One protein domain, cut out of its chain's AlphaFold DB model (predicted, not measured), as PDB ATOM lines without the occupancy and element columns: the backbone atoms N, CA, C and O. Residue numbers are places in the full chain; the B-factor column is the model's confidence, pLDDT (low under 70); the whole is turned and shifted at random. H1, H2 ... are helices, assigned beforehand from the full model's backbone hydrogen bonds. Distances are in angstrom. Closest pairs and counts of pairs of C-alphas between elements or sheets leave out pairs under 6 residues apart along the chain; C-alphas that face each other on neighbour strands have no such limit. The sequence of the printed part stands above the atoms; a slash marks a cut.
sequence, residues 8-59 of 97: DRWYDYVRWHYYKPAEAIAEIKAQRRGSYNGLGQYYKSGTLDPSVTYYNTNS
ATOM      1  N   ASP A   8     192.200 128.602 185.829       93.62
ATOM      2  CA  ASP A   8     191.136 127.938 185.061       93.62
ATOM      3  C   ASP A   8     189.862 127.660 185.854       93.62
ATOM      4  O   ASP A   8     188.749 127.737 185.326       93.62
ATOM      5  N   ARG A   9     190.001 127.397 187.158       94.44
ATOM      6  CA  ARG A   9     188.876 126.965 187.997       94.44
ATOM      7  C   ARG A   9     187.732 127.979 188.026       94.44
ATOM      8  O   ARG A   9     186.580 127.579 188.190       94.44
ATOM      9  N   TRP A  10     188.023 129.274 187.879       94.12
ATOM     10  CA  TRP A  10     186.975 130.290 187.787       94.12
ATOM     11  C   TRP A  10     186.187 130.183 186.478       94.12
ATOM     12  O   TRP A  10     184.958 130.193 186.510       94.12
ATOM     13  N   TYR A  11     186.861 129.988 185.344       95.12
ATOM     14  CA  TYR A  11     186.196 129.779 184.058       95.12
ATOM     15  C   TYR A  11     185.357 128.497 184.044       95.12
ATOM     16  O   TYR A  11     184.284 128.477 183.441       95.12
ATOM     17  N   ASP A  12     185.780 127.454 184.762       95.62
ATOM     18  CA  ASP A  12     184.951 126.263 184.972       95.62
ATOM     19  C   ASP A  12     183.665 126.589 185.737       95.62
ATOM     20  O   ASP A  12     182.605 126.078 185.388       95.62
ATOM     21  N   TYR A  13     183.728 127.453 186.758       96.25
ATOM     22  CA  TYR A  13     182.538 127.904 187.485       96.25
ATOM     23  C   TYR A  13     181.597 128.729 186.611       96.25
ATOM     24  O   TYR A  13     180.393 128.516 186.688       96.25
ATOM     25  N   VAL A  14     182.122 129.616 185.763       97.00
ATOM     26  CA  VAL A  14     181.310 130.392 184.808       97.00
ATOM     27  C   VAL A  14     180.612 129.464 183.810       97.00
ATOM     28  O   VAL A  14     179.400 129.555 183.620       97.00
ATOM     29  N   ARG A  15     181.343 128.502 183.230       96.75
ATOM     30  CA  ARG A  15     180.772 127.500 182.312       96.75
ATOM     31  C   ARG A  15     179.746 126.600 183.003       96.75
ATOM     32  O   ARG A  15     178.712 126.284 182.422       96.75
ATOM     33  N   TRP A  16     180.007 126.197 184.244       97.69
ATOM     34  CA  TRP A  16     179.066 125.389 185.015       97.69
ATOM     35  C   TRP A  16     177.818 126.185 185.395       97.69
ATOM     36  O   TRP A  16     176.718 125.659 185.254       97.69
ATOM     37  N   HIS A  17     177.956 127.450 185.800       97.88
ATOM     38  CA  HIS A  17     176.828 128.331 186.110       97.88
ATOM     39  C   HIS A  17     175.903 128.515 184.906       97.88
ATOM     40  O   HIS A  17     174.697 128.403 185.078       97.88
ATOM     41  N   TYR A  18     176.447 128.633 183.690       96.31
ATOM     42  CA  TYR A  18     175.645 128.685 182.461       96.31
ATOM     43  C   TYR A  18     174.727 127.459 182.272       96.31
ATOM     44  O   TYR A  18     173.607 127.588 181.786       96.31
ATOM     45  N   TYR A  19     175.178 126.263 182.669       96.81
ATOM     46  CA  TYR A  19     174.414 125.017 182.521       96.81
ATOM     47  C   TYR A  19     173.551 124.674 183.752       96.81
ATOM     48  O   TYR A  19     172.420 124.209 183.611       96.81
ATOM     49  N   LYS A  20     174.081 124.878 184.964       97.88
ATOM     50  CA  LYS A  20     173.488 124.501 186.262       97.88
ATOM     51  C   LYS A  20     173.793 125.554 187.349       97.88
ATOM     52  O   LYS A  20     174.599 125.299 188.251       97.88
ATOM     53  N   PRO A  21     173.115 126.716 187.323       97.25
ATOM     54  CA  PRO A  21     173.402 127.850 188.205       97.25
ATOM     55  C   PRO A  21     173.402 127.511 189.701       97.25
ATOM     56  O   PRO A  21     174.338 127.842 190.429       97.25
ATOM     57  N   ALA A  22     172.359 126.809 190.159       97.75
ATOM     58  CA  ALA A  22     172.147 126.528 191.577       97.75
ATOM     59  C   ALA A  22     173.244 125.635 192.178       97.75
ATOM     60  O   ALA A  22     173.669 125.864 193.308       97.75
ATOM     61  N   GLU A  23     173.727 124.646 191.419       97.81
ATOM     62  CA  GLU A  23     174.791 123.738 191.861       97.81
ATOM     63  C   GLU A  23     176.131 124.479 191.975       97.81
ATOM     64  O   GLU A  23     176.806 124.382 193.002       97.81
ATOM     65  N   ALA A  24     176.478 125.296 190.973       97.31
ATOM     66  CA  ALA A  24     177.697 126.106 190.992       97.31
ATOM     67  C   ALA A  24     177.705 127.110 192.162       97.31
ATOM     68  O   ALA A  24     178.711 127.263 192.858       97.31
ATOM     69  N   ILE A  25     176.565 127.762 192.419       97.00
ATOM     70  CA  ILE A  25     176.385 128.677 193.553       97.00
ATOM     71  C   ILE A  25     176.510 127.937 194.890       97.00
ATOM     72  O   ILE A  25     177.181 128.435 195.796       97.00
ATOM     73  N   ALA A  26     175.884 126.765 195.030       96.56
ATOM     74  CA  ALA A  26     175.938 125.974 196.258       96.56
ATOM     75  C   ALA A  26     177.375 125.543 196.593       96.56
ATOM     76  O   ALA A  26     177.804 125.694 197.736       96.56
ATOM     77  N   GLU A  27     178.134 125.102 195.589       95.69
ATOM     78  CA  GLU A  27     179.546 124.739 195.734       95.69
ATOM     79  C   GLU A  27     180.386 125.928 196.227       95.69
ATOM     80  O   GLU A  27     181.154 125.800 197.179       95.69
ATOM     81  N   ILE A  28     180.224 127.118 195.633       94.88
ATOM     82  CA  ILE A  28     180.963 128.317 196.064       94.88
ATOM     83  C   ILE A  28     180.557 128.740 197.482       94.88
ATOM     84  O   ILE A  28     181.422 129.129 198.265       94.88
ATOM     85  N   LYS A  29     179.272 128.636 197.848       93.75
ATOM     86  CA  LYS A  29     178.798 128.928 199.215       93.75
ATOM     87  C   LYS A  29     179.356 127.961 200.258       93.75
ATOM     88  O   LYS A  29     179.527 128.358 201.407       93.75
ATOM     89  N   ALA A  30     179.665 126.724 199.868       93.06
ATOM     90  CA  ALA A  30     180.306 125.739 200.735       93.06
ATOM     91  C   ALA A  30     181.816 125.995 200.934       93.06
ATOM     92  O   ALA A  30     182.434 125.406 201.824       93.06
ATOM     93  N   GLN A  31     182.428 126.880 200.141       91.50
ATOM     94  CA  GLN A  31     183.843 127.224 200.268       91.50
ATOM     95  C   GLN A  31     184.097 128.255 201.361       91.50
ATOM     96  O   GLN A  31     183.336 129.196 201.574       91.50
ATOM     97  N   ARG A  32     185.268 128.141 201.993       88.94
ATOM     98  CA  ARG A  32     185.774 129.143 202.934       88.94
ATOM     99  C   ARG A  32     186.501 130.247 202.167       88.94
ATOM    100  O   ARG A  32     187.714 130.175 201.984       88.94
ATOM    101  N   ARG A  33     185.759 131.251 201.688       88.75
ATOM    102  CA  ARG A  33     186.334 132.457 201.063       88.75
ATOM    103  C   ARG A  33     186.254 133.623 202.040       88.75
ATOM    104  O   ARG A  33     185.189 133.918 202.569       88.75
ATOM    105  N   GLY A  34     187.379 134.280 202.280       87.69
ATOM    106  CA  GLY A  34     187.477 135.348 203.268       87.69
ATOM    107  C   GLY A  34     188.815 135.307 203.991       87.69
ATOM    108  O   GLY A  34     189.824 134.895 203.418       87.69
ATOM    109  N   SER A  35     188.828 135.739 205.250       88.56
ATOM    110  CA  SER A  35     190.060 135.813 206.030       88.56
ATOM    111  C   SER A  35     190.528 134.447 206.541       88.56
ATOM    112  O   SER A  35     189.746 133.611 207.008       88.56
ATOM    113  N   TYR A  36     191.847 134.259 206.495       90.88
ATOM    114  CA  TYR A  36     192.554 133.178 207.168       90.88
ATOM    115  C   TYR A  36     193.417 133.791 208.277       90.88
ATOM    116  O   TYR A  36     194.422 134.456 208.017       90.88
ATOM    117  N   ASN A  37     192.977 133.613 209.522       92.56
ATOM    118  CA  ASN A  37     193.620 134.180 210.704       92.56
ATOM    119  C   ASN A  37     194.878 133.386 211.084       92.56
ATOM    120  O   ASN A  37     194.994 132.207 210.762       92.56
ATOM    121  N   GLY A  38     195.824 134.029 211.775       92.44
ATOM    122  CA  GLY A  38     196.994 133.362 212.367       92.44
ATOM    123  C   GLY A  38     198.135 133.002 211.407       92.44
ATOM    124  O   GLY A  38     199.226 132.677 211.877       92.44
ATOM    125  N   LEU A  39     197.958 133.160 210.087       92.12
ATOM    126  CA  LEU A  39     198.986 132.835 209.084       92.12
ATOM    127  C   LEU A  39     200.340 133.513 209.340       92.12
ATOM    128  O   LEU A  39     201.386 132.899 209.165       92.12
ATOM    129  N   GLY A  40     200.339 134.765 209.805       92.88
ATOM    130  CA  GLY A  40     201.579 135.481 210.116       92.88
ATOM    131  C   GLY A  40     202.395 134.850 211.251       92.88
ATOM    132  O   GLY A  40     203.618 134.957 211.240       92.88
ATOM    133  N   GLN A  41     201.745 134.191 212.218       90.69
ATOM    134  CA  GLN A  41     202.446 133.451 213.273       90.69
ATOM    135  C   GLN A  41     202.967 132.120 212.745       90.69
ATOM    136  O   GLN A  41     204.130 131.801 212.973       90.69
ATOM    137  N   TYR A  42     202.153 131.409 211.958       93.06
ATOM    138  CA  TYR A  42     202.572 130.184 211.277       93.06
ATOM    139  C   TYR A  42     203.828 130.401 210.417       93.06
ATOM    140  O   TYR A  42     204.786 129.645 210.535       93.06
ATOM    141  N   TYR A  43     203.887 131.476 209.624       93.81
ATOM    142  CA  TYR A  43     205.059 131.767 208.789       93.81
ATOM    143  C   TYR A  43     206.334 132.091 209.579       93.81
ATOM    144  O   TYR A  43     207.429 131.946 209.045       93.81
ATOM    145  N   LYS A  44     206.215 132.525 210.840       93.81
ATOM    146  CA  LYS A  44     207.365 132.820 211.709       93.81
ATOM    147  C   LYS A  44     207.821 131.602 212.503       93.81
ATOM    148  O   LYS A  44     209.018 131.419 212.692       93.81
ATOM    149  N   SER A  45     206.877 130.810 213.006       93.00
ATOM    150  CA  SER A  45     207.160 129.672 213.885       93.00
ATOM    151  C   SER A  45     207.329 128.350 213.135       93.00
ATOM    152  O   SER A  45     207.867 127.399 213.699       93.00
ATOM    153  N   GLY A  46     206.807 128.246 211.909       92.69
ATOM    154  CA  GLY A  46     206.689 126.994 211.157       92.69
ATOM    155  C   GLY A  46     205.709 125.984 211.767       92.69
ATOM    156  O   GLY A  46     205.562 124.883 211.246       92.69
ATOM    157  N   THR A  47     205.039 126.333 212.869       92.31
ATOM    158  CA  THR A  47     204.156 125.430 213.614       92.31
ATOM    159  C   THR A  47     202.707 125.822 213.385       92.31
ATOM    160  O   THR A  47     202.303 126.946 213.694       92.31
ATOM    161  N   LEU A  48     201.917 124.895 212.843       91.38
ATOM    162  CA  LEU A  48     200.485 125.088 212.654       91.38
ATOM    163  C   LEU A  48     199.747 124.809 213.967       91.38
ATOM    164  O   LEU A  48     199.621 123.658 214.374       91.38
ATOM    165  N   ASP A  49     199.243 125.866 214.601       91.88
ATOM    166  CA  ASP A  49     198.356 125.785 215.763       91.88
ATOM    167  C   ASP A  49     196.913 126.108 215.337       91.88
ATOM    168  O   ASP A  49     196.622 127.276 215.060       91.88
ATOM    169  N   PRO A  50     195.996 125.122 215.288       89.56
ATOM    170  CA  PRO A  50     194.603 125.334 214.888       89.56
ATOM    171  C   PRO A  50     193.790 126.240 215.824       89.56
ATOM    172  O   PRO A  50     192.738 126.732 215.418       89.56
ATOM    173  N   SER A  51     194.246 126.472 217.062       90.31
ATOM    174  CA  SER A  51     193.588 127.402 217.993       90.31
ATOM    175  C   SER A  51     193.848 128.872 217.642       90.31
ATOM    176  O   SER A  51     193.060 129.750 217.989       90.31
ATOM    177  N   VAL A  52     194.928 129.133 216.897       89.50
ATOM    178  CA  VAL A  52     195.359 130.472 216.469       89.50
ATOM    179  C   VAL A  52     195.208 130.655 214.955       89.50
ATOM    180  O   VAL A  52     194.864 131.742 214.488       89.50
ATOM    181  N   THR A  53     195.447 129.594 214.181       93.56
ATOM    182  CA  THR A  53     195.478 129.585 212.715       93.56
ATOM    183  C   THR A  53     194.247 128.879 212.174       93.56
ATOM    184  O   THR A  53     194.178 127.653 212.136       93.56
ATOM    185  N   TYR A  54     193.251 129.658 211.758       91.00
ATOM    186  CA  TYR A  54     191.964 129.125 211.322       91.00
ATOM    187  C   TYR A  54     191.295 130.017 210.275       91.00
ATOM    188  O   TYR A  54     191.456 131.241 210.253       91.00
ATOM    189  N   TYR A  55     190.496 129.394 209.413       89.81
ATOM    190  CA  TYR A  55     189.578 130.113 208.535       89.81
ATOM    191  C   TYR A  55     188.444 130.734 209.341       89.81
ATOM    192  O   TYR A  55     187.838 130.047 210.164       89.81
ATOM    193  N   ASN A  56     188.097 131.985 209.044       86.69
ATOM    194  CA  ASN A  56     186.921 132.617 209.629       86.69
ATOM    195  C   ASN A  56     185.653 131.798 209.326       86.69
ATOM    196  O   ASN A  56     185.346 131.509 208.171       86.69
ATOM    197  N   THR A  57     184.918 131.423 210.370       81.44
ATOM    198  CA  THR A  57     183.716 130.584 210.270       81.44
ATOM    199  C   THR A  57     182.468 131.361 209.867       81.44
ATOM    200  O   THR A  57     181.485 130.751 209.463       81.44
ATOM    201  N   ASN A  58     182.501 132.693 209.952       81.31
ATOM    202  CA  ASN A  58     181.342 133.552 209.699       81.31
ATOM    203  C   ASN A  58     181.347 134.163 208.286       81.31
ATOM    204  O   ASN A  58     180.440 134.913 207.931       81.31
ATOM    205  N   SER A  59     182.362 133.867 207.472       77.38
ATOM    206  CA  SER A  59     182.498 134.390 206.109       77.38
ATOM    207  C   SER A  59     181.882 133.432 205.091       77.38
ATOM    208  O   SER A  59     182.594 132.738 204.369       77.38
TER     209      SER A  59
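What this domain is: This is residues 8 to 59 of the 97 residues of the protein "SusD family protein" of Bacteroidetes bacterium ADurb.Bin397 (UniProt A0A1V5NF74). A helical hairpin of H1 and H2 forms one end of a long, flat shape, and a small head with the short helix H3 forms the other. The stretch of residues 31 to 38 runs between them, and after H3 the chain folds back beside it, where residues 54 to 55 pair antiparallel with residues 36 to 37. The printed part has 52 residues with three named helices, in the order H1, H2, H3, and no named strand; its class is all helix. The whole is extended, with a radius of gyration of the C-alphas of 15.6 A and spans of 45 by 23 by 12 A.

Where its parts are: The longest helix, H1, is residues 8 to 19 and measures 17.2 A from C-alpha 8 at (191.136, 127.938, 185.061) to C-alpha 19. H2 is residues 21 to 30, 14.5 A long, ending with C-alpha 30 at (180.306, 125.739, 200.735). H3 is residues 39 to 45, 10.0 A long, ending with C-alpha 45 at (207.160, 129.672, 213.885).

How they stand to each other: H1 touches H2 with its residues 13 to 17 alone; the closest C-alphas, those of His 17 and Ala 24, are 5.4 A apart. The two helices form a hairpin and run opposite ways at a steep tilt of 42 degrees. H3 is apart from H1 and from H2. In H2 every O i to N i+4 pair is within hydrogen-bond range; in H1 7 of 8 are, and in H3 2 of 3.

The domain as a whole: The C-alphas of Tyr 19 and Ser 45, the two farthest apart, are 45.6 A apart. The printed part has no cut. The link from H1 to H2 is tight, with 1 residue, and that from H2 to H3 is short, with 8. Residues 46 to 59 hold no named element. The mean pLDDT of the printed part is 92.7, and no printed residue is under 70.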